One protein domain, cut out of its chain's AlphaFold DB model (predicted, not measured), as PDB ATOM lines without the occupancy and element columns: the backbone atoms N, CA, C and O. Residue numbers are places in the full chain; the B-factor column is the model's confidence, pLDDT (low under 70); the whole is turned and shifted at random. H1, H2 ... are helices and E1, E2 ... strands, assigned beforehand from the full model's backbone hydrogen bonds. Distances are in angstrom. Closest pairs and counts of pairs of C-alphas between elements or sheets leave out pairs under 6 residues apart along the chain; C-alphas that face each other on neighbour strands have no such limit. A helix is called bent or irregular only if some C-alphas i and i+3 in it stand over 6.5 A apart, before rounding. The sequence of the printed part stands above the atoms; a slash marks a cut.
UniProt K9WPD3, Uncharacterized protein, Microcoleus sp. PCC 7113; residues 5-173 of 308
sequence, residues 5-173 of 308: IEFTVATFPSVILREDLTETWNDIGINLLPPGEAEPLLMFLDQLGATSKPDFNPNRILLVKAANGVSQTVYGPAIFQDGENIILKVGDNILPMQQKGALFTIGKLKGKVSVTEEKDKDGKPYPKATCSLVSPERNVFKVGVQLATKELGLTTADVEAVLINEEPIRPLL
ATOM      1  N   ILE A   5     264.734 436.192 385.857       91.12
ATOM      2  CA  ILE A   5     263.508 436.812 385.364       91.12
ATOM      3  C   ILE A   5     262.506 435.706 385.061       91.12
ATOM      4  O   ILE A   5     262.776 434.784 384.290       91.12
ATOM      5  N   GLU A   6     261.336 435.822 385.673       89.62
ATOM      6  CA  GLU A   6     260.179 434.978 385.403       89.62
ATOM      7  C   GLU A   6     259.075 435.861 384.825       89.62
ATOM      8  O   GLU A   6     258.945 437.022 385.208       89.62
ATOM      9  N   PHE A   7     258.276 435.337 383.903       85.75
ATOM     10  CA  PHE A   7     257.203 436.091 383.249       85.75
ATOM     11  C   PHE A   7     255.852 435.687 383.839       85.75
ATOM     12  O   PHE A   7     255.075 434.970 383.213       85.75
ATOM     13  N   THR A   8     255.610 436.095 385.084       79.75
ATOM     14  CA  THR A   8     254.391 435.756 385.833       79.75
ATOM     15  C   THR A   8     253.561 437.005 386.115       79.75
ATOM     16  O   THR A   8     254.019 438.123 385.896       79.75
ATOM     17  N   VAL A   9     252.352 436.831 386.659       75.81
ATOM     18  CA  VAL A   9     251.507 437.952 387.119       75.81
ATOM     19  C   VAL A   9     252.263 438.868 388.094       75.81
ATOM     20  O   VAL A   9     252.086 440.080 388.047       75.81
ATOM     21  N   ALA A  10     253.153 438.317 388.926       80.44
ATOM     22  CA  ALA A  10     253.958 439.103 389.864       80.44
ATOM     23  C   ALA A  10     254.952 440.050 389.167       80.44
ATOM     24  O   ALA A  10     255.330 441.069 389.738       80.44
ATOM     25  N   THR A  11     255.355 439.730 387.937       83.69
ATOM     26  CA  THR A  11     256.257 440.546 387.109       83.69
ATOM     27  C   THR A  11     255.513 441.670 386.387       83.69
ATOM     28  O   THR A  11     256.129 442.656 385.998       83.69
ATOM     29  N   PHE A  12     254.190 441.540 386.237       87.62
ATOM     30  CA  PHE A  12     253.338 442.484 385.512       87.62
ATOM     31  C   PHE A  12     252.155 442.976 386.368       87.62
ATOM     32  O   PHE A  12     250.996 442.792 385.978       87.62
ATOM     33  N   PRO A  13     252.400 443.566 387.555       86.75
ATOM     34  CA  PRO A  13     251.330 443.988 388.455       86.75
ATOM     35  C   PRO A  13     250.439 445.083 387.855       86.75
ATOM     36  O   PRO A  13     249.253 445.131 388.186       86.75
ATOM     37  N   SER A  14     250.952 445.920 386.942       87.62
ATOM     38  CA  SER A  14     250.148 446.942 386.261       87.62
ATOM     39  C   SER A  14     248.947 446.363 385.519       87.62
ATOM     40  O   SER A  14     247.910 447.018 385.446       87.62
ATOM     41  N   VAL A  15     249.038 445.113 385.048       86.19
ATOM     42  CA  VAL A  15     247.956 444.416 384.341       86.19
ATOM     43  C   VAL A  15     246.711 444.257 385.213       86.19
ATOM     44  O   VAL A  15     245.601 444.255 384.693       86.19
ATOM     45  N   ILE A  16     246.864 444.155 386.535       83.75
ATOM     46  CA  ILE A  16     245.738 444.022 387.474       83.75
ATOM     47  C   ILE A  16     244.912 445.314 387.532       83.75
ATOM     48  O   ILE A  16     243.712 445.265 387.782       83.75
ATOM     49  N   LEU A  17     245.548 446.463 387.295       82.81
ATOM     50  CA  LEU A  17     244.939 447.792 387.393       82.81
ATOM     51  C   LEU A  17     244.369 448.289 386.058       82.81
ATOM     52  O   LEU A  17     243.942 449.437 385.960       82.81
ATOM     53  N   ARG A  18     244.407 447.456 385.015       84.62
ATOM     54  CA  ARG A  18     243.941 447.823 383.680       84.62
ATOM     55  C   ARG A  18     242.428 447.732 383.581       84.62
ATOM     56  O   ARG A  18     241.845 446.692 383.863       84.62
ATOM     57  N   GLU A  19     241.819 448.805 383.095       82.44
ATOM     58  CA  GLU A  19     240.382 448.867 382.802       82.44
ATOM     59  C   GLU A  19     240.067 448.521 381.336       82.44
ATOM     60  O   GLU A  19     238.915 448.284 380.982       82.44
ATOM     61  N   ASP A  20     241.086 448.457 380.475       83.44
ATOM     62  CA  ASP A  20     240.966 448.196 379.037       83.44
ATOM     63  C   ASP A  20     240.985 446.699 378.671       83.44
ATOM     64  O   ASP A  20     241.113 446.348 377.501       83.44
ATOM     65  N   LEU A  21     240.817 445.807 379.656       85.81
ATOM     66  CA  LEU A  21     240.697 444.356 379.461       85.81
ATOM     67  C   LEU A  21     239.263 443.971 379.060       85.81
ATOM     68  O   LEU A  21     238.510 443.380 379.840       85.81
ATOM     69  N   THR A  22     238.861 444.359 377.852       84.25
ATOM     70  CA  THR A  22     237.480 444.238 377.358       84.25
ATOM     71  C   THR A  22     237.123 442.847 376.834       84.25
ATOM     72  O   THR A  22     235.941 442.509 376.760       84.25
ATOM     73  N   GLU A  23     238.113 442.021 376.498       84.25
ATOM     74  CA  GLU A  23     237.919 440.685 375.934       84.25
ATOM     75  C   GLU A  23     238.260 439.579 376.947       84.25
ATOM     76  O   GLU A  23     238.864 439.813 377.994       84.25
ATOM     77  N   THR A  24     237.892 438.326 376.651       83.06
ATOM     78  CA  THR A  24     238.370 437.185 377.459       83.06
ATOM     79  C   THR A  24     239.881 437.003 377.326       83.06
ATOM     80  O   THR A  24     240.537 436.605 378.287       83.06
ATOM     81  N   TRP A  25     240.430 437.304 376.150       86.00
ATOM     82  CA  TRP A  25     241.846 437.205 375.815       86.00
ATOM     83  C   TRP A  25     242.298 438.550 375.265       86.00
ATOM     84  O   TRP A  25     241.756 439.002 374.269       86.00
ATOM     85  N   ASN A  26     243.256 439.191 375.925       86.88
ATOM     86  CA  ASN A  26     243.688 440.544 375.595       86.88
ATOM     87  C   ASN A  26     245.186 440.529 375.313       86.88
ATOM     88  O   ASN A  26     245.969 440.058 376.144       86.88
ATOM     89  N   ASP A  27     245.578 441.066 374.162       89.81
ATOM     90  CA  ASP A  27     246.980 441.273 373.829       89.81
ATOM     91  C   ASP A  27     247.477 442.592 374.420       89.81
ATOM     92  O   ASP A  27     246.872 443.649 374.234       89.81
ATOM     93  N   ILE A  28     248.620 442.542 375.098       90.06
ATOM     94  CA  ILE A  28     249.290 443.722 375.634       90.06
ATOM     95  C   ILE A  28     250.603 443.947 374.887       90.06
ATOM     96  O   ILE A  28     251.485 443.081 374.825       90.06
ATOM     97  N   GLY A  29     250.724 445.149 374.328       91.50
ATOM     98  CA  GLY A  29     251.933 445.638 373.680       91.50
ATOM     99  C   GLY A  29     252.965 446.165 374.668       91.50
ATOM    100  O   GLY A  29     252.624 446.639 375.751       91.50
ATOM    101  N   ILE A  30     254.234 446.154 374.261       90.69
ATOM    102  CA  ILE A  30     255.351 446.593 375.112       90.69
ATOM    103  C   ILE A  30     255.203 448.050 375.577       90.69
ATOM    104  O   ILE A  30     255.508 448.371 376.719       90.69
ATOM    105  N   ASN A  31     254.660 448.916 374.717       89.69
ATOM    106  CA  ASN A  31     254.467 450.340 375.003       89.69
ATOM    107  C   ASN A  31     253.335 450.613 376.006       89.69
ATOM    108  O   ASN A  31     253.195 451.736 376.479       89.69
ATOM    109  N   LEU A  32     252.508 449.606 376.299       90.25
ATOM    110  CA  LEU A  32     251.414 449.700 377.263       90.25
ATOM    111  C   LEU A  32     251.831 449.211 378.657       90.25
ATOM    112  O   LEU A  32     250.977 449.129 379.539       90.25
ATOM    113  N   LEU A  33     253.103 448.849 378.842       90.31
ATOM    114  CA  LEU A  33     253.668 448.440 380.121       90.31
ATOM    115  C   LEU A  33     254.492 449.586 380.726       90.31
ATOM    116  O   LEU A  33     255.191 450.297 379.996       90.31
ATOM    117  N   PRO A  34     254.466 449.767 382.057       91.50
ATOM    118  CA  PRO A  34     255.372 450.688 382.729       91.50
ATOM    119  C   PRO A  34     256.844 450.320 382.474       91.50
ATOM    120  O   PRO A  34     257.159 449.133 382.363       91.50
ATOM    121  N   PRO A  35     257.779 451.292 382.474       89.12
ATOM    122  CA  PRO A  35     259.189 451.035 382.169       89.12
ATOM    123  C   PRO A  35     259.825 449.904 382.992       89.12
ATOM    124  O   PRO A  35     260.533 449.075 382.432       89.12
ATOM    125  N   GLY A  36     259.519 449.822 384.293       87.56
ATOM    126  CA  GLY A  36     260.060 448.775 385.170       87.56
ATOM    127  C   GLY A  36     259.556 447.359 384.861       87.56
ATOM    128  O   GLY A  36     260.243 446.392 385.172       87.56
ATOM    129  N   GLU A  37     258.389 447.225 384.226       89.94
ATOM    130  CA  GLU A  37     257.841 445.935 383.781       89.94
ATOM    131  C   GLU A  37     258.272 445.608 382.343       89.94
ATOM    132  O   GLU A  37     258.490 444.448 381.990       89.94
ATOM    133  N   ALA A  38     258.429 446.637 381.507       91.00
ATOM    134  CA  ALA A  38     258.856 446.502 380.122       91.00
ATOM    135  C   ALA A  38     260.347 446.147 379.993       91.00
ATOM    136  O   ALA A  38     260.717 445.398 379.092       91.00
ATOM    137  N   GLU A  39     261.213 446.657 380.871       91.00
ATOM    138  CA  GLU A  39     262.672 446.502 380.764       91.00
ATOM    139  C   GLU A  39     263.143 445.030 380.749       91.00
ATOM    140  O   GLU A  39     263.870 444.662 379.819       91.00
ATOM    141  N   PRO A  40     262.702 444.136 381.662       89.31
ATOM    142  CA  PRO A  40     263.076 442.718 381.605       89.31
ATOM    143  C   PRO A  40     262.639 442.026 380.305       89.31
ATOM    144  O   PRO A  40     263.346 441.162 379.781       89.31
ATOM    145  N   LEU A  41     261.481 442.419 379.768       90.25
ATOM    146  CA  LEU A  41     260.909 441.881 378.536       90.25
ATOM    147  C   LEU A  41     261.669 442.383 377.302       90.25
ATOM    148  O   LEU A  41     261.998 441.590 376.426       90.25
ATOM    149  N   LEU A  42     262.020 443.670 377.260       92.12
ATOM    150  CA  LEU A  42     262.873 444.253 376.222       92.12
ATOM    151  C   LEU A  42     264.254 443.602 376.203       92.12
ATOM    152  O   LEU A  42     264.743 443.239 375.135       92.12
ATOM    153  N   MET A  43     264.854 443.391 377.378       92.31
ATOM    154  CA  MET A  43     266.129 442.686 377.491       92.31
ATOM    155  C   MET A  43     266.019 441.259 376.949       92.31
ATOM    156  O   MET A  43     266.896 440.810 376.215       92.31
ATOM    157  N   PHE A  44     264.939 440.545 377.267       94.38
ATOM    158  CA  PHE A  44     264.699 439.213 376.721       94.38
ATOM    159  C   PHE A  44     264.556 439.233 375.192       94.38
ATOM    160  O   PHE A  44     265.230 438.472 374.502       94.38
ATOM    161  N   LEU A  45     263.735 440.139 374.649       93.88
ATOM    162  CA  LEU A  45     263.491 440.281 373.209       93.88
ATOM    163  C   LEU A  45     264.759 440.631 372.415       93.88
ATOM    164  O   LEU A  45     264.948 440.100 371.318       93.88
ATOM    165  N   ASP A  46     265.642 441.468 372.965       93.62
ATOM    166  CA  ASP A  46     266.944 441.778 372.362       93.62
ATOM    167  C   ASP A  46     267.854 440.542 372.300       93.62
ATOM    168  O   ASP A  46     268.441 440.235 371.261       93.62
ATOM    169  N   GLN A  47     267.914 439.766 373.385       94.69
ATOM    170  CA  GLN A  47     268.726 438.546 373.440       94.69
ATOM    171  C   GLN A  47     268.211 437.457 372.488       94.69
ATOM    172  O   GLN A  47     269.001 436.682 371.941       94.69
ATOM    173  N   LEU A  48     266.900 437.427 372.237       93.81
ATOM    174  CA  LEU A  48     266.284 436.591 371.206       93.81
ATOM    175  C   LEU A  48     266.589 437.080 369.779       93.81
ATOM    176  O   LEU A  48     266.491 436.299 368.834       93.81
ATOM    177  N   GLY A  49     266.937 438.359 369.607       91.00
ATOM    178  CA  GLY A  49     267.010 439.021 368.303       91.00
ATOM    179  C   GLY A  49     265.636 439.220 367.654       91.00
ATOM    180  O   GLY A  49     265.555 439.406 366.438       91.00
ATOM    181  N   ALA A  50     264.556 439.159 368.439       88.81
ATOM    182  CA  ALA A  50     263.183 439.159 367.942       88.81
ATOM    183  C   ALA A  50     262.825 440.471 367.232       88.81
ATOM    184  O   ALA A  50     262.239 440.450 366.159       88.81
ATOM    185  N   THR A  51     263.261 441.606 367.776       87.25
ATOM    186  CA  THR A  51     262.967 442.955 367.257       87.25
ATOM    187  C   THR A  51     263.525 443.225 365.860       87.25
ATOM    188  O   THR A  51     263.079 444.150 365.187       87.25
ATOM    189  N   SER A  52     264.497 442.424 365.413       87.38
ATOM    190  CA  SER A  52     265.086 442.516 364.073       87.38
ATOM    191  C   SER A  52     264.337 441.697 363.014       87.38
ATOM    192  O   SER A  52     264.699 441.734 361.837       87.38
ATOM    193  N   LYS A  53     263.318 440.929 363.417       87.56
ATOM    194  CA  LYS A  53     262.539 440.075 362.519       87.56
ATOM    195  C   LYS A  53     261.454 440.888 361.798       87.56
ATOM    196  O   LYS A  53     260.835 441.750 362.417       87.56
ATOM    197  N   PRO A  54     261.206 440.626 360.501       83.38
ATOM    198  CA  PRO A  54     260.252 441.399 359.701       83.38
ATOM    199  C   PRO A  54     258.793 441.228 360.151       83.38
ATOM    200  O   PRO A  54     257.973 442.111 359.928       83.38
ATOM    201  N   ASP A  55     258.476 440.103 360.779       86.56
ATOM    202  CA  ASP A  55     257.165 439.714 361.297       86.56
ATOM    203  C   ASP A  55     256.989 440.019 362.794       86.56
ATOM    204  O   ASP A  55     255.978 439.652 363.391       86.56
ATOM    205  N   PHE A  56     257.952 440.712 363.413       91.69
ATOM    206  CA  PHE A  56     257.864 441.083 364.818       91.69
ATOM    207  C   PHE A  56     256.738 442.093 365.071       91.69
ATOM    208  O   PHE A  56     256.690 443.173 364.481       91.69
ATOM    209  N   ASN A  57     255.864 441.769 366.021       91.50
ATOM    210  CA  ASN A  57     254.750 442.597 366.446       91.50
ATOM    211  C   ASN A  57     254.945 443.093 367.897       91.50
ATOM    212  O   ASN A  57     254.675 442.345 368.845       91.50
ATOM    213  N   PRO A  58     255.342 444.368 368.103       91.06
ATOM    214  CA  PRO A  58     255.539 444.944 369.436       91.06
ATOM    215  C   PRO A  58     254.229 445.180 370.202       91.06
ATOM    216  O   PRO A  58     254.259 445.424 371.410       91.06
ATOM    217  N   ASN A  59     253.082 445.123 369.519       91.12
ATOM    218  CA  ASN A  59     251.771 445.371 370.114       91.12
ATOM    219  C   ASN A  59     251.146 444.108 370.725       91.12
ATOM    220  O   ASN A  59     250.122 444.211 371.390       91.12
ATOM    221  N   ARG A  60     251.751 442.933 370.513       89.25
ATOM    222  CA  ARG A  60     251.226 441.638 370.969       89.25
ATOM    223  C   ARG A  60     252.323 440.801 371.615       89.25
ATOM    224  O   ARG A  60     252.841 439.863 371.010       89.25
ATOM    225  N   ILE A  61     252.711 441.182 372.831       89.75
ATOM    226  CA  ILE A  61     253.852 440.587 373.544       89.75
ATOM    227  C   ILE A  61     253.410 439.743 374.739       89.75
ATOM    228  O   ILE A  61     253.978 438.677 374.974       89.75
ATOM    229  N   LEU A  62     252.400 440.196 375.482       88.81
ATOM    230  CA  LEU A  62     251.808 439.447 376.588       88.81
ATOM    231  C   LEU A  62     250.355 439.131 376.274       88.81
ATOM    232  O   LEU A  62     249.625 439.997 375.802       88.81
ATOM    233  N   LEU A  63     249.938 437.912 376.597       88.31
ATOM    234  CA  LEU A  63     248.545 437.502 376.500       88.31
ATOM    235  C   LEU A  63     247.937 437.480 377.902       88.31
ATOM    236  O   LEU A  63     248.464 436.833 378.808       88.31
ATOM    237  N   VAL A  64     246.817 438.170 378.091       87.31
ATOM    238  CA  VAL A  64     246.138 438.276 379.385       87.31
ATOM    239  C   VAL A  64     244.734 437.718 379.281       87.31
ATOM    240  O   VAL A  64     243.919 438.182 378.484       87.31
ATOM    241  N   LYS A  65     244.434 436.738 380.133       87.25
ATOM    242  CA  LYS A  65     243.069 436.258 380.308       87.25
ATOM    243  C   LYS A  65     242.354 437.130 381.326       87.25
ATOM    244  O   LYS A  65     242.835 437.259 382.453       87.25
ATOM    245  N   ALA A  66     241.199 437.663 380.957       85.12
ATOM    246  CA  ALA A  66     240.355 438.463 381.835       85.12
ATOM    247  C   ALA A  66     238.925 437.913 381.884       85.12
ATOM    248  O   ALA A  66     238.462 437.230 380.972       85.12
ATOM    249  N   ALA A  67     238.229 438.195 382.981       82.81
ATOM    250  CA  ALA A  67     236.810 437.915 383.143       82.81
ATOM    251  C   ALA A  67     236.151 439.130 383.794       82.81
ATOM    252  O   ALA A  67     236.596 439.574 384.851       82.81
ATOM    253  N   ASN A  68     235.104 439.669 383.162       79.69
ATOM    254  CA  ASN A  68     234.390 440.868 383.622       79.69
ATOM    255  C   ASN A  68     235.318 442.075 383.875       79.69
ATOM    256  O   ASN A  68     235.182 442.755 384.889       79.69
ATOM    257  N   GLY A  69     236.300 442.304 382.997       76.88
ATOM    258  CA  GLY A  69     237.285 443.383 383.152       76.88
ATOM    259  C   GLY A  69     238.375 443.119 384.197       76.88
ATOM    260  O   GLY A  69     239.240 443.963 384.394       76.88
ATOM    261  N   VAL A  70     238.377 441.955 384.859       82.75
ATOM    262  CA  VAL A  70     239.369 441.600 385.886       82.75
ATOM    263  C   VAL A  70     240.359 440.578 385.340       82.75
ATOM    264  O   VAL A  70     239.967 439.482 384.924       82.75
ATOM    265  N   SER A  71     241.651 440.913 385.391       84.19
ATOM    266  CA  SER A  71     242.738 439.998 385.028       84.19
ATOM    267  C   SER A  71     242.713 438.731 385.889       84.19
ATOM    268  O   SER A  71     242.673 438.792 387.117       84.19
ATOM    269  N   GLN A  72     242.734 437.573 385.232       83.88
ATOM    270  CA  GLN A  72     242.775 436.251 385.860       83.88
ATOM    271  C   GLN A  72     244.174 435.645 385.774       83.88
ATOM    272  O   GLN A  72     244.647 434.996 386.707       83.88
ATOM    273  N   THR A  73     244.834 435.778 384.624       84.12
ATOM    274  CA  THR A  73     246.131 435.144 384.361       84.12
ATOM    275  C   THR A  73     246.887 435.912 383.286       84.12
ATOM    276  O   THR A  73     246.306 436.315 382.279       84.12
ATOM    277  N   VAL A  74     248.198 436.061 383.484       85.12
ATOM    278  CA  VAL A  74     249.135 436.582 382.484       85.12
ATOM    279  C   VAL A  74     249.942 435.414 381.932       85.12
ATOM    280  O   VAL A  74     250.556 434.664 382.691       85.12
ATOM    281  N   TYR A  75     249.934 435.268 380.613       85.75
ATOM    282  CA  TYR A  75     250.686 434.256 379.889       85.75
ATOM    283  C   TYR A  75     251.945 434.897 379.307       85.75
ATOM    284  O   TYR A  75     251.881 435.739 378.409       85.75
ATOM    285  N   GLY A  76     253.091 434.502 379.861       86.75
ATOM    286  CA  GLY A  76     254.407 434.881 379.362       86.75
ATOM    287  C   GLY A  76     254.892 434.003 378.198       86.75
ATOM    288  O   GLY A  76     254.146 433.158 377.694       86.75
ATOM    289  N   PRO A  77     256.163 434.172 377.790       92.69
ATOM    290  CA  PRO A  77     256.820 433.325 376.804       92.69
ATOM    291  C   PRO A  77     256.725 431.837 377.140       92.69
ATOM    292  O   PRO A  77     256.987 431.431 378.280       92.69
ATOM    293  N   ALA A  78     256.418 431.013 376.140       94.88
ATOM    294  CA  ALA A  78     256.388 429.566 376.314       94.88
ATOM    295  C   ALA A  78     256.836 428.804 375.061       94.88
ATOM    296  O   ALA A  78     256.751 429.311 373.940       94.88
ATOM    297  N   ILE A  79     257.337 427.589 375.275       96.56
ATOM    298  CA  ILE A  79     257.866 426.701 374.239       96.56
ATOM    299  C   ILE A  79     256.783 425.707 373.816       96.56
ATOM    300  O   ILE A  79     256.164 425.076 374.675       96.56
ATOM    301  N   PHE A  80     256.599 425.562 372.504       95.19
ATOM    302  CA  PHE A  80     255.610 424.694 371.858       95.19
ATOM    303  C   PHE A  80     256.245 423.913 370.701       95.19
ATOM    304  O   PHE A  80     257.345 424.245 370.247       95.19
ATOM    305  N   GLN A  81     255.536 422.906 370.188       93.31
ATOM    306  CA  GLN A  81     255.820 422.352 368.862       93.31
ATOM    307  C   GLN A  81     254.992 423.047 367.779       93.31
ATOM    308  O   GLN A  81     253.842 423.417 368.006       93.31
ATOM    309  N   ASP A  82     255.578 423.187 366.594       86.25
ATOM    310  CA  ASP A  82     254.905 423.650 365.382       86.25
ATOM    311  C   ASP A  82     255.372 422.799 364.195       86.25
ATOM    312  O   ASP A  82     256.467 422.981 363.651       86.25
ATOM    313  N   GLY A  83     254.572 421.781 363.870       81.69
ATOM    314  CA  GLY A  83     254.957 420.727 362.937       81.69
ATOM    315  C   GLY A  83     256.253 420.031 363.367       81.69
ATOM    316  O   GLY A  83     256.353 419.478 364.462       81.69
ATOM    317  N   GLU A  84     257.262 420.086 362.499       81.06
ATOM    318  CA  GLU A  84     258.593 419.515 362.750       81.06
ATOM    319  C   GLU A  84     259.524 420.437 363.553       81.06
ATOM    320  O   GLU A  84     260.646 420.053 363.885       81.06
ATOM    321  N   ASN A  85     259.070 421.642 363.904       88.94
ATOM    322  CA  ASN A  85     259.878 422.636 364.597       88.94
ATOM    323  C   ASN A  85     259.516 422.734 366.081       88.94
ATOM    324  O   ASN A  85     258.391 422.468 366.505       88.94
ATOM    325  N   ILE A  86     260.487 423.182 366.873       94.69
ATOM    326  CA  ILE A  86     260.259 423.693 368.222       94.69
ATOM    327  C   ILE A  86     260.238 425.214 368.117       94.69
ATOM    328  O   ILE A  86     261.117 425.803 367.484       94.69
ATOM    329  N   ILE A  87     259.260 425.856 368.743       95.19
ATOM    330  CA  ILE A  87     259.105 427.310 368.704       95.19
ATOM    331  C   ILE A  87     258.988 427.895 370.110       95.19
ATOM    332  O   ILE A  87     258.419 427.284 371.013       95.19
ATOM    333  N   LEU A  88     259.498 429.112 370.286       95.75
ATOM    334  CA  LEU A  88     259.186 429.987 371.409       95.75
ATOM    335  C   LEU A  88     258.115 430.974 370.950       95.75
ATOM    336  O   LEU A  88     258.359 431.767 370.038       95.75
ATOM    337  N   LYS A  89     256.952 430.958 371.599       93.56
ATOM    338  CA  LYS A  89     255.896 431.950 371.382       93.56
ATOM    339  C   LYS A  89     255.993 433.041 372.446       93.56
ATOM    340  O   LYS A  89     256.025 432.741 373.640       93.56
ATOM    341  N   VAL A  90     256.030 434.299 372.009       91.94
ATOM    342  CA  VAL A  90     256.014 435.506 372.851       91.94
ATOM    343  C   VAL A  90     254.864 436.398 372.384       91.94
ATOM    344  O   VAL A  90     255.011 437.163 371.428       91.94
ATOM    345  N   GLY A  91     253.694 436.240 373.008       87.94
ATOM    346  CA  GLY A  91     252.450 436.799 372.478       87.94
ATOM    347  C   GLY A  91     252.171 436.221 371.090       87.94
ATOM    348  O   GLY A  91     252.080 435.002 370.940       87.94
ATOM    349  N   ASP A  92     252.115 437.060 370.059       86.50
ATOM    350  CA  ASP A  92     251.946 436.607 368.668       86.50
ATOM    351  C   ASP A  92     253.249 436.333 367.920       86.50
ATOM    352  O   ASP A  92     253.232 435.793 366.818       86.50
ATOM    353  N   ASN A  93     254.387 436.637 368.532       90.44
ATOM    354  CA  ASN A  93     255.686 436.441 367.911       90.44
ATOM    355  C   ASN A  93     256.107 434.978 368.039       90.44
ATOM    356  O   ASN A  93     256.167 434.447 369.151       90.44
ATOM    357  N   ILE A  94     256.420 434.342 366.913       92.00
ATOM    358  CA  ILE A  94     256.867 432.949 366.849       92.00
ATOM    359  C   ILE A  94     258.340 432.937 366.457       92.00
ATOM    360  O   ILE A  94     258.728 433.468 365.421       92.00
ATOM    361  N   LEU A  95     259.176 432.337 367.299       93.75
ATOM    362  CA  LEU A  95     260.616 432.280 367.080       93.75
ATOM    363  C   LEU A  95     261.073 430.819 367.055       93.75
ATOM    364  O   LEU A  95     260.861 430.108 368.040       93.75
ATOM    365  N   PRO A  96     261.719 430.351 365.974       93.19
ATOM    366  CA  PRO A  96     262.204 428.983 365.909       93.19
ATOM    367  C   PRO A  96     263.324 428.760 366.927       93.19
ATOM    368  O   PRO A  96     264.224 429.589 367.093       93.19
ATOM    369  N   MET A  97     263.276 427.611 367.587       94.94
ATOM    370  CA  MET A  97     264.273 427.146 368.538       94.94
ATOM    371  C   MET A  97     264.968 425.900 368.004       94.94
ATOM    372  O   MET A  97     264.367 425.075 367.320       94.94
ATOM    373  N   GLN A  98     266.235 425.734 368.367       94.94
ATOM    374  CA  GLN A  98     266.994 424.525 368.057       94.94
ATOM    375  C   GLN A  98     267.310 423.761 369.338       94.94
ATOM    376  O   GLN A  98     267.730 424.360 370.330       94.94
ATOM    377  N   GLN A  99     267.161 422.439 369.290       94.25
ATOM    378  CA  GLN A  99     267.599 421.525 370.339       94.25
ATOM    379  C   GLN A  99     268.840 420.764 369.854       94.25
ATOM    380  O   GLN A  99     268.846 420.198 368.762       94.25
ATOM    381  N   LYS A 100     269.891 420.734 370.677       92.19
ATOM    382  CA  LYS A 100     271.065 419.878 370.485       92.19
ATOM    383  C   LYS A 100     271.330 419.112 371.778       92.19
ATOM    384  O   LYS A 100     271.801 419.694 372.757       92.19
ATOM    385  N   GLY A 101     271.010 417.820 371.772       88.31
ATOM    386  CA  GLY A 101     270.958 417.002 372.983       88.31
ATOM    387  C   GLY A 101     270.001 417.614 374.009       88.31
ATOM    388  O   GLY A 101     268.884 418.000 373.665       88.31
ATOM    389  N   ALA A 102     270.448 417.797 375.250       84.38
ATOM    390  CA  ALA A 102     269.641 418.419 376.308       84.38
ATOM    391  C   ALA A 102     269.594 419.968 376.274       84.38
ATOM    392  O   ALA A 102     268.963 420.585 377.140       84.38
ATOM    393  N   LEU A 103     270.292 420.617 375.332       93.12
ATOM    394  CA  LEU A 103     270.439 422.073 375.291       93.12
ATOM    395  C   LEU A 103     269.563 422.708 374.205       93.12
ATOM    396  O   LEU A 103     269.634 422.343 373.033       93.12
ATOM    397  N   PHE A 104     268.806 423.727 374.592       95.94
ATOM    398  CA  PHE A 104     268.034 424.582 373.698       95.94
ATOM    399  C   PHE A 104     268.824 425.834 373.343       95.94
ATOM    400  O   PHE A 104     269.543 426.387 374.178       95.94
ATOM    401  N   THR A 105     268.657 426.317 372.118       96.62
ATOM    402  CA  THR A 105     269.291 427.544 371.636       96.62
ATOM    403  C   THR A 105     268.302 428.395 370.846       96.62
ATOM    404  O   THR A 105     267.525 427.876 370.041       96.62
ATOM    405  N   ILE A 106     268.315 429.702 371.112       95.94
ATOM    406  CA  ILE A 106     267.500 430.710 370.425       95.94
ATOM    407  C   ILE A 106     268.181 432.078 370.536       95.94
ATOM    408  O   ILE A 106     268.499 432.533 371.634       95.94
ATOM    409  N   GLY A 107     268.441 432.735 369.403       93.88
ATOM    410  CA  GLY A 107     269.220 433.976 369.389       93.88
ATOM    411  C   GLY A 107     270.572 433.800 370.097       93.88
ATOM    412  O   GLY A 107     271.355 432.915 369.752       93.88
ATOM    413  N   LYS A 108     270.834 434.629 371.112       95.25
ATOM    414  CA  LYS A 108     272.033 434.563 371.969       95.25
ATOM    415  C   LYS A 108     271.851 433.675 373.207       95.25
ATOM    416  O   LYS A 108     272.803 433.482 373.963       95.25
ATOM    417  N   LEU A 109     270.646 433.154 373.435       96.88
ATOM    418  CA  LEU A 109     270.290 432.409 374.636       96.88
ATOM    419  C   LEU A 109     270.567 430.915 374.473       96.88
ATOM    420  O   LEU A 109     270.324 430.316 373.421       96.88
ATOM    421  N   LYS A 110     271.029 430.302 375.562       97.12
ATOM    422  CA  LYS A 110     271.183 428.848 375.689       97.12
ATOM    423  C   LYS A 110     270.449 428.384 376.930       97.12
ATOM    424  O   LYS A 110     270.634 428.982 377.983       97.12
ATOM    425  N   GLY A 111     269.643 427.336 376.834       95.50
ATOM    426  CA  GLY A 111     268.840 426.896 377.965       95.50
ATOM    427  C   GLY A 111     268.766 425.403 378.159       95.50
ATOM    428  O   GLY A 111     269.026 424.617 377.253       95.50
ATOM    429  N   LYS A 112     268.405 425.030 379.382       95.00
ATOM    430  CA  LYS A 112     268.179 423.649 379.794       95.00
ATOM    431  C   LYS A 112     266.775 423.522 380.364       95.00
ATOM    432  O   LYS A 112     266.307 424.425 381.063       95.00
ATOM    433  N   VAL A 113     266.121 422.408 380.057       96.06
ATOM    434  CA  VAL A 113     264.808 422.070 380.606       96.06
ATOM    435  C   VAL A 113     264.975 421.369 381.950       96.06
ATOM    436  O   VAL A 113     265.837 420.508 382.120       96.06
ATOM    437  N   SER A 114     264.145 421.766 382.903       94.50
ATOM    438  CA  SER A 114     263.941 421.110 384.189       94.50
ATOM    439  C   SER A 114     262.475 420.726 384.318       94.50
ATOM    440  O   SER A 114     261.608 421.515 383.932       94.50
ATOM    441  N   VAL A 115     262.208 419.553 384.883       94.94
ATOM    442  CA  VAL A 115     260.855 419.029 385.084       94.94
ATOM    443  C   VAL A 115     260.602 418.897 386.581       94.94
ATOM    444  O   VAL A 115     261.499 418.545 387.343       94.94
ATOM    445  N   THR A 116     259.391 419.227 387.004       94.88
ATOM    446  CA  THR A 116     258.909 419.066 388.377       94.88
ATOM    447  C   THR A 116     257.507 418.483 388.345       94.88
ATOM    448  O   THR A 116     256.735 418.800 387.441       94.88
ATOM    449  N   GLU A 117     257.153 417.680 389.341       94.88
ATOM    450  CA  GLU A 117     255.783 417.196 389.502       94.88
ATOM    451  C   GLU A 117     254.919 418.260 390.192       94.88
ATOM    452  O   GLU A 117     255.268 418.763 391.262       94.88
ATOM    453  N   GLU A 118     253.778 418.593 389.593       93.69
ATOM    454  CA  GLU A 118     252.724 419.395 390.220       93.69
ATOM    455  C   GLU A 118     251.420 418.598 390.290       93.69
ATOM    456  O   GLU A 118     251.272 417.569 389.642       93.69
ATOM    457  N   LYS A 119     250.466 419.058 391.102       90.69
ATOM    458  CA  LYS A 119     249.135 418.450 391.204       90.69
ATOM    459  C   LYS A 119     248.101 419.368 390.587       90.69
ATOM    460  O   LYS A 119     248.134 420.578 390.818       90.69
ATOM    461  N   ASP A 120     247.205 418.799 389.793       86.31
ATOM    462  CA  ASP A 120     246.063 419.535 389.270       86.31
ATOM    463  C   ASP A 120     245.011 419.788 390.366       86.31
ATOM    464  O   ASP A 120     245.197 419.457 391.541       86.31
ATOM    465  N   LYS A 121     243.894 420.418 389.984       82.75
ATOM    466  CA  LYS A 121     242.795 420.735 390.909       82.75
ATOM    467  C   LYS A 121     242.137 419.485 391.505       82.75
ATOM    468  O   LYS A 121     241.576 419.578 392.593       82.75
ATOM    469  N   ASP A 122     242.250 418.348 390.824       85.44
ATOM    470  CA  ASP A 122     241.702 417.054 391.229       85.44
ATOM    471  C   ASP A 122     242.731 416.215 392.016       85.44
ATOM    472  O   ASP A 122     242.459 415.088 392.429       85.44
ATOM    473  N   GLY A 123     243.924 416.771 392.265       86.12
ATOM    474  CA  GLY A 123     245.007 416.134 393.007       86.12
ATOM    475  C   GLY A 123     245.828 415.132 392.193       86.12
ATOM    476  O   GLY A 123     246.712 414.485 392.765       86.12
ATOM    477  N   LYS A 124     245.578 415.004 390.885       87.00
ATOM    478  CA  LYS A 124     246.331 414.119 389.994       87.00
ATOM    479  C   LYS A 124     247.697 414.750 389.683       87.00
ATOM    480  O   LYS A 124     247.756 415.927 389.314       87.00
ATOM    481  N   PRO A 125     248.803 414.002 389.848       91.12
ATOM    482  CA  PRO A 125     250.128 414.504 389.523       91.12
ATOM    483  C   PRO A 125     250.290 414.664 388.008       91.12
ATOM    484  O   PRO A 125     249.796 413.845 387.230       91.12
ATOM    485  N   TYR A 126     250.999 415.710 387.598       91.81
ATOM    486  CA  TYR A 126     251.322 415.994 386.209       91.81
ATOM    487  C   TYR A 126     252.720 416.633 386.088       91.81
ATOM    488  O   TYR A 126     253.131 417.396 386.970       91.81
ATOM    489  N   PRO A 127     253.471 416.345 385.010       94.81
ATOM    490  CA  PRO A 127     254.751 416.986 384.756       94.81
ATOM    491  C   PRO A 127     254.575 418.459 384.389       94.81
ATOM    492  O   PRO A 127     253.834 418.808 383.466       94.81
ATOM    493  N   LYS A 128     255.340 419.321 385.054       94.81
ATOM    494  CA  LYS A 128     255.544 420.716 384.674       94.81
ATOM    495  C   LYS A 128     256.990 420.922 384.265       94.81
ATOM    496  O   LYS A 128     257.902 420.733 385.066       94.81
ATOM    497  N   ALA A 129     257.198 421.342 383.022       95.38
ATOM    498  CA  ALA A 129     258.522 421.610 382.486       95.38
ATOM    499  C   ALA A 129     258.773 423.120 382.356       95.38
ATOM    500  O   ALA A 129     257.920 423.894 381.924       95.38
ATOM    501  N   THR A 130     259.972 423.543 382.746       95.75
ATOM    502  CA  THR A 130     260.452 424.928 382.644       95.75
ATOM    503  C   THR A 130     261.808 424.925 381.957       95.75
ATOM    504  O   THR A 130     262.679 424.134 382.312       95.75
ATOM    505  N   CYS A 131     262.017 425.813 380.991       96.75
ATOM    506  CA  CYS A 131     263.318 426.031 380.376       96.75
ATOM    507  C   CYS A 131     263.970 427.268 380.998       96.75
ATOM    508  O   CYS A 131     263.376 428.345 381.030       96.75
ATOM    509  N   SER A 132     265.195 427.113 381.494       96.94
ATOM    510  CA  SER A 132     266.014 428.230 381.973       96.94
ATOM    511  C   SER A 132     266.950 428.668 380.854       96.94
ATOM    512  O   SER A 132     267.956 428.006 380.609       96.94
ATOM    513  N   LEU A 133     266.606 429.754 380.164       97.25
ATOM    514  CA  LEU A 133     267.394 430.362 379.093       97.25
ATOM    515  C   LEU A 133     268.401 431.349 379.688       97.25
ATOM    516  O   LEU A 133     268.022 432.284 380.383       97.25
ATOM    517  N   VAL A 134     269.684 431.157 379.408       96.81
ATOM    518  CA  VAL A 134     270.779 431.946 379.977       96.81
ATOM    519  C   VAL A 134     271.410 432.822 378.898       96.81
ATOM    520  O   VAL A 134     271.756 432.328 377.820       96.81
ATOM    521  N   SER A 135     271.561 434.115 379.192       95.75
ATOM    522  CA  SER A 135     272.242 435.075 378.316       95.75
ATOM    523  C   SER A 135     273.765 435.064 378.507       95.75
ATOM    524  O   SER A 135     274.258 434.581 379.534       95.75
ATOM    525  N   PRO A 136     274.544 435.629 377.564       93.25
ATOM    526  CA  PRO A 136     275.989 435.811 377.733       93.25
ATOM    527  C   PRO A 136     276.366 436.591 379.005       93.25
ATOM    528  O   PRO A 136     277.383 436.310 379.638       93.25
ATOM    529  N   GLU A 137     275.511 437.524 379.427       92.19
ATOM    530  CA  GLU A 137     275.649 438.341 380.640       92.19
ATOM    531  C   GLU A 137     275.201 437.610 381.919       92.19
ATOM    532  O   GLU A 137     275.216 438.191 383.005       92.19
ATOM    533  N   ARG A 138     274.858 436.318 381.809       92.50
ATOM    534  CA  ARG A 138     274.409 435.423 382.890       92.50
ATOM    535  C   ARG A 138     273.025 435.740 383.458       92.50
ATOM    536  O   ARG A 138     272.698 435.247 384.535       92.50
ATOM    537  N   ASN A 139     272.203 436.511 382.750       94.06
ATOM    538  CA  ASN A 139     270.792 436.639 383.107       94.06
ATOM    539  C   ASN A 139     270.063 435.333 382.785       94.06
ATOM    540  O   ASN A 139     270.332 434.716 381.754       94.06
ATOM    541  N   VAL A 140     269.161 434.912 383.667       96.00
ATOM    542  CA  VAL A 140     268.392 433.672 383.541       96.00
ATOM    543  C   VAL A 140     266.929 434.020 383.325       96.00
ATOM    544  O   VAL A 140     266.285 434.575 384.207       96.00
ATOM    545  N   PHE A 141     266.389 433.653 382.172       95.94
ATOM    546  CA  PHE A 141     264.981 433.800 381.831       95.94
ATOM    547  C   PHE A 141     264.297 432.443 381.961       95.94
ATOM    548  O   PHE A 141     264.662 431.494 381.263       95.94
ATOM    549  N   LYS A 142     263.311 432.329 382.850       95.31
ATOM    550  CA  LYS A 142     262.515 431.106 382.977       95.31
ATOM    551  C   LYS A 142     261.278 431.197 382.100       95.31
ATOM    552  O   LYS A 142     260.443 432.080 382.288       95.31
ATOM    553  N   VAL A 143     261.159 430.260 381.167       95.50
ATOM    554  CA  VAL A 143     260.020 430.150 380.250       95.50
ATOM    555  C   VAL A 143     259.343 428.797 380.420       95.50
ATOM    556  O   VAL A 143     260.004 427.783 380.657       95.50
ATOM    557  N   GLY A 144     258.016 428.776 380.323       94.06
ATOM    558  CA  GLY A 144     257.257 427.532 380.421       94.06
ATOM    559  C   GLY A 144     257.499 426.646 379.202       94.06
ATOM    560  O   GLY A 144     257.585 427.144 378.081       94.06
ATOM    561  N   VAL A 145     257.583 425.336 379.402       96.00
ATOM    562  CA  VAL A 145     257.555 424.349 378.317       96.00
ATOM    563  C   VAL A 145     256.180 423.707 378.344       96.00
ATOM    564  O   VAL A 145     255.810 423.072 379.331       96.00
ATOM    565  N   GLN A 146     255.399 423.924 377.291       95.19
ATOM    566  CA  GLN A 146     254.029 423.435 377.238       95.19
ATOM    567  C   GLN A 146     254.054 421.990 376.752       95.19
ATOM    568  O   GLN A 146     254.466 421.716 375.629       95.19
ATOM    569  N   LEU A 147     253.666 421.070 377.633       94.06
ATOM    570  CA  LEU A 147     253.641 419.633 377.380       94.06
ATOM    571  C   LEU A 147     252.225 419.192 376.994       94.06
ATOM    572  O   LEU A 147     251.247 419.682 377.562       94.06
ATOM    573  N   ALA A 148     252.111 418.231 376.078       90.94
ATOM    574  CA  ALA A 148     250.851 417.576 375.708       90.94
ATOM    575  C   ALA A 148     250.463 416.499 376.742       90.94
ATOM    576  O   ALA A 148     250.240 415.329 376.427       90.94
ATOM    577  N   THR A 149     250.475 416.884 378.020       87.50
ATOM    578  CA  THR A 149     250.401 415.965 379.160       87.50
ATOM    579  C   THR A 149     249.114 415.151 379.185       87.50
ATOM    580  O   THR A 149     249.149 413.972 379.532       87.50
ATOM    581  N   LYS A 150     247.976 415.758 378.831       81.50
ATOM    582  CA  LYS A 150     246.679 415.069 378.837       81.50
ATOM    583  C   LYS A 150     246.554 414.141 377.636       81.50
ATOM    584  O   LYS A 150     246.200 412.981 377.802       81.50
ATOM    585  N   GLU A 151     246.914 414.647 376.463       81.88
ATOM    586  CA  GLU A 151     246.794 413.973 375.173       81.88
ATOM    587  C   GLU A 151     247.678 412.726 375.088       81.88
ATOM    588  O   GLU A 151     247.284 411.725 374.492       81.88
ATOM    589  N   LEU A 152     248.869 412.792 375.686       84.19
ATOM    590  CA  LEU A 152     249.859 411.715 375.668       84.19
ATOM    591  C   LEU A 152     249.940 410.945 376.995       84.19
ATOM    592  O   LEU A 152     250.690 409.978 377.085       84.19
ATOM    593  N   GLY A 153     249.195 411.359 378.024       86.44
ATOM    594  CA  GLY A 153     249.234 410.726 379.346       86.44
ATOM    595  C   GLY A 153     250.612 410.778 380.016       86.44
ATOM    596  O   GLY A 153     250.993 409.815 380.677       86.44
ATOM    597  N   LEU A 154     251.359 411.872 379.831       90.06
ATOM    598  CA  LEU A 154     252.758 411.981 380.258       90.06
ATOM    599  C   LEU A 154     252.911 412.023 381.779       90.06
ATOM    600  O   LEU A 154     252.185 412.731 382.481       90.06
ATOM    601  N   THR A 155     253.949 411.356 382.268       93.44
ATOM    602  CA  THR A 155     254.451 411.460 383.638       93.44
ATOM    603  C   THR A 155     255.759 412.251 383.690       93.44
ATOM    604  O   THR A 155     256.411 412.490 382.672       93.44
ATOM    605  N   THR A 156     256.180 412.651 384.892       93.88
ATOM    606  CA  THR A 156     257.496 413.280 385.117       93.88
ATOM    607  C   THR A 156     258.638 412.398 384.612       93.88
ATOM    608  O   THR A 156     259.547 412.904 383.955       93.88
ATOM    609  N   ALA A 157     258.550 411.083 384.836       93.12
ATOM    610  CA  ALA A 157     259.573 410.127 384.425       93.12
ATOM    611  C   ALA A 157     259.723 410.041 382.898       93.12
ATOM    612  O   ALA A 157     260.845 409.928 382.412       93.12
ATOM    613  N   ASP A 158     258.626 410.150 382.143       93.31
ATOM    614  CA  ASP A 158     258.669 410.098 380.674       93.31
ATOM    615  C   ASP A 158     259.446 411.287 380.100       93.31
ATOM    616  O   ASP A 158     260.314 411.132 379.240       93.31
ATOM    617  N   VAL A 159     259.175 412.492 380.617       93.81
ATOM    618  CA  VAL A 159     259.860 413.713 380.169       93.81
ATOM    619  C   VAL A 159     261.325 413.700 380.607       93.81
ATOM    620  O   VAL A 159     262.205 414.076 379.832       93.81
ATOM    621  N   GLU A 160     261.613 413.255 381.831       94.38
ATOM    622  CA  GLU A 160     262.987 413.118 382.318       94.38
ATOM    623  C   GLU A 160     263.787 412.093 381.512       94.38
ATOM    624  O   GLU A 160     264.935 412.375 381.176       94.38
ATOM    625  N   ALA A 161     263.196 410.954 381.148       93.94
ATOM    626  CA  ALA A 161     263.849 409.937 380.329       93.94
ATOM    627  C   ALA A 161     264.280 410.503 378.969       93.94
ATOM    628  O   ALA A 161     265.448 410.373 378.605       93.94
ATOM    629  N   VAL A 162     263.387 411.219 378.273       93.88
ATOM    630  CA  VAL A 162     263.704 411.897 377.002       93.88
ATOM    631  C   VAL A 162     264.850 412.898 377.174       93.88
ATOM    632  O   VAL A 162     265.780 412.932 376.370       93.88
ATOM    633  N   LEU A 163     264.835 413.688 378.251       92.75
ATOM    634  CA  LEU A 163     265.890 414.668 378.527       92.75
ATOM    635  C   LEU A 163     267.240 414.024 378.877       92.75
ATOM    636  O   LEU A 163     268.279 414.541 378.464       92.75
ATOM    637  N   ILE A 164     267.237 412.934 379.648       93.31
ATOM    638  CA  ILE A 164     268.440 412.199 380.070       93.31
ATOM    639  C   ILE A 164     269.064 411.456 378.887       93.31
ATOM    640  O   ILE A 164     270.285 411.469 378.745       93.31
ATOM    641  N   ASN A 165     268.238 410.858 378.029       94.50
ATOM    642  CA  ASN A 165     268.679 410.140 376.833       94.50
ATOM    643  C   ASN A 165     269.046 411.071 375.667       94.50
ATOM    644  O   ASN A 165     269.417 410.588 374.600       94.50
ATOM    645  N   GLU A 166     268.953 412.392 375.857       92.88
ATOM    646  CA  GLU A 166     269.211 413.403 374.825       92.88
ATOM    647  C   GLU A 166     268.305 413.267 373.584       92.88
ATOM    648  O   GLU A 166     268.663 413.679 372.478       92.88
ATOM    649  N   GLU A 167     267.107 412.719 373.780       93.25
ATOM    650  CA  GLU A 167     266.108 412.533 372.736       93.25
ATOM    651  C   GLU A 167     265.404 413.866 372.392       93.25
ATOM    652  O   GLU A 167     265.331 414.793 373.217       93.25
ATOM    653  N   PRO A 168     264.871 414.016 371.164       91.81
ATOM    654  CA  PRO A 168     264.086 415.189 370.799       91.81
ATOM    655  C   PRO A 168     262.844 415.315 371.688       91.81
ATOM    656  O   PRO A 168     261.997 414.430 371.707       91.81
ATOM    657  N   ILE A 169     262.687 416.447 372.377       93.62
ATOM    658  CA  ILE A 169     261.522 416.694 373.249       93.62
ATOM    659  C   ILE A 169     260.279 417.123 372.465       93.62
ATOM    660  O   ILE A 169     259.173 417.067 372.994       93.62
ATOM    661  N   ARG A 170     260.449 417.534 371.198       93.50
ATOM    662  CA  ARG A 170     259.376 418.021 370.314       93.50
ATOM    663  C   ARG A 170     258.090 417.180 370.392       93.50
ATOM    664  O   ARG A 170     257.042 417.794 370.574       93.50
ATOM    665  N   PRO A 171     258.132 415.831 370.326       91.25
ATOM    666  CA  PRO A 171     256.919 415.013 370.343       91.25
ATOM    667  C   PRO A 171     256.107 415.124 371.640       91.25
ATOM    668  O   PRO A 171     254.920 414.824 371.630       91.25
ATOM    669  N   LEU A 172     256.728 415.554 372.743       93.69
ATOM    670  CA  LEU A 172     256.078 415.724 374.045       93.69
ATOM    671  C   LEU A 172     255.436 417.105 374.223       93.69
ATOM    672  O   LEU A 172     254.705 417.325 375.190       93.69
ATOM    673  N   LEU A 173     255.741 418.058 373.339       94.38
ATOM    674  CA  LEU A 173     255.254 419.428 373.454       94.38
ATOM    675  C   LEU A 173     253.795 419.523 373.006       94.38
ATOM    676  O   LEU A 173     253.331 418.749 372.177       94.38
TER     677      LEU A 173
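What this domain is: This is residues 5 to 173 of the 308 residues of an uncharacterized protein of Microcoleus sp. PCC 7113 (UniProt K9WPD3). A closed barrel of seven strands, E4 to E10, makes the larger lobe, with H4 packed along its outside at E9 and H2 outside it elsewhere. A smaller three-stranded sheet, E1 E2 E3, with H1 over it, makes a second lobe, and E3 runs on into E4 of the barrel. The printed part has 169 residues with four named helices and ten named strands, in the order H1 E1 H2 E2 E3 E4 E5 E6 E7 E8 E9 E10 H3 H4, a mixed class of helices and strands. The barrel is mixed and the small sheet antiparallel. The whole is compact, with a radius of gyration of the C-alphas of 16.4 A and spans of 47 by 41 by 29 A.

Where its parts are: The barrel strands are E4, residues 78 to 82, from C-alpha 78 at (256.388, 429.566, 376.314); E5, 85 to 90; E6, 93 to 100, 22.7 A long; E7, 103 to 106; E8, 109 to 119, 30.3 A; E9, 125 to 134, 28.7 A; and E10, 140 to 145. The small sheet has E1, 25 to 28, E2, 62 to 67, and E3, 70 to 75. The helices are H1, 13 to 17, from C-alpha 13 at (251.330, 443.988, 388.455); H2, 35 to 48, 19.5 A; H3, 149 to 152; and H4, 156 to 164, 12.1 A, ending at C-alpha 164 at (268.440, 412.199, 380.070). H2 is irregular, but only just: C-alphas 37 and 40 are 6.52 A apart.

How they stand to each other: E4 to E10 form a meander, each strand the antiparallel neighbour of the one before. In the hairpin of E8 and E9, N 114 and O 130 are 2.8 A apart. E10 and E4 are parallel and close the ring, with N 79 and O 144 at 2.9 A. H4 is on the barrel, outside it, at a height of 8.0 A; its closest C-alphas to E9 are those of Thr 156 and Pro 127, 4.6 A. It runs along the strands, at 13 degrees to E9 on the local plane. H2 is also on the barrel, outside it, over none of its strands, at a height of 8.9 A. The closest C-alphas of H3 and E9, Thr 149 and Tyr 126, are 7.1 A apart. E3 runs on into E4 at 63 degrees. E2 is the inner strand of the small sheet: N 26 and O 64 of E1 and E2 are 2.8 A apart, N 65 and O 73 of E2 and E3 2.9 A. H1 is on this sheet, over E2, at a height of 8.3 A. Every O i to N i+4 pair is within hydrogen-bond range in H4, 8 of 10 in H2 and 0 of 1 in H1, where 2 of 2 O i to N i+3 pairs are; H3 is too short for an i+4 pair.

The domain as a whole: The C-alphas farthest apart, of Glu 19 and Asn 165, are 48.3 A apart. The printed part has no cut. The link from H2 to E2, residues 49 to 61, is long. The mean pLDDT of the printed part is 90.3, and no printed residue is under 70.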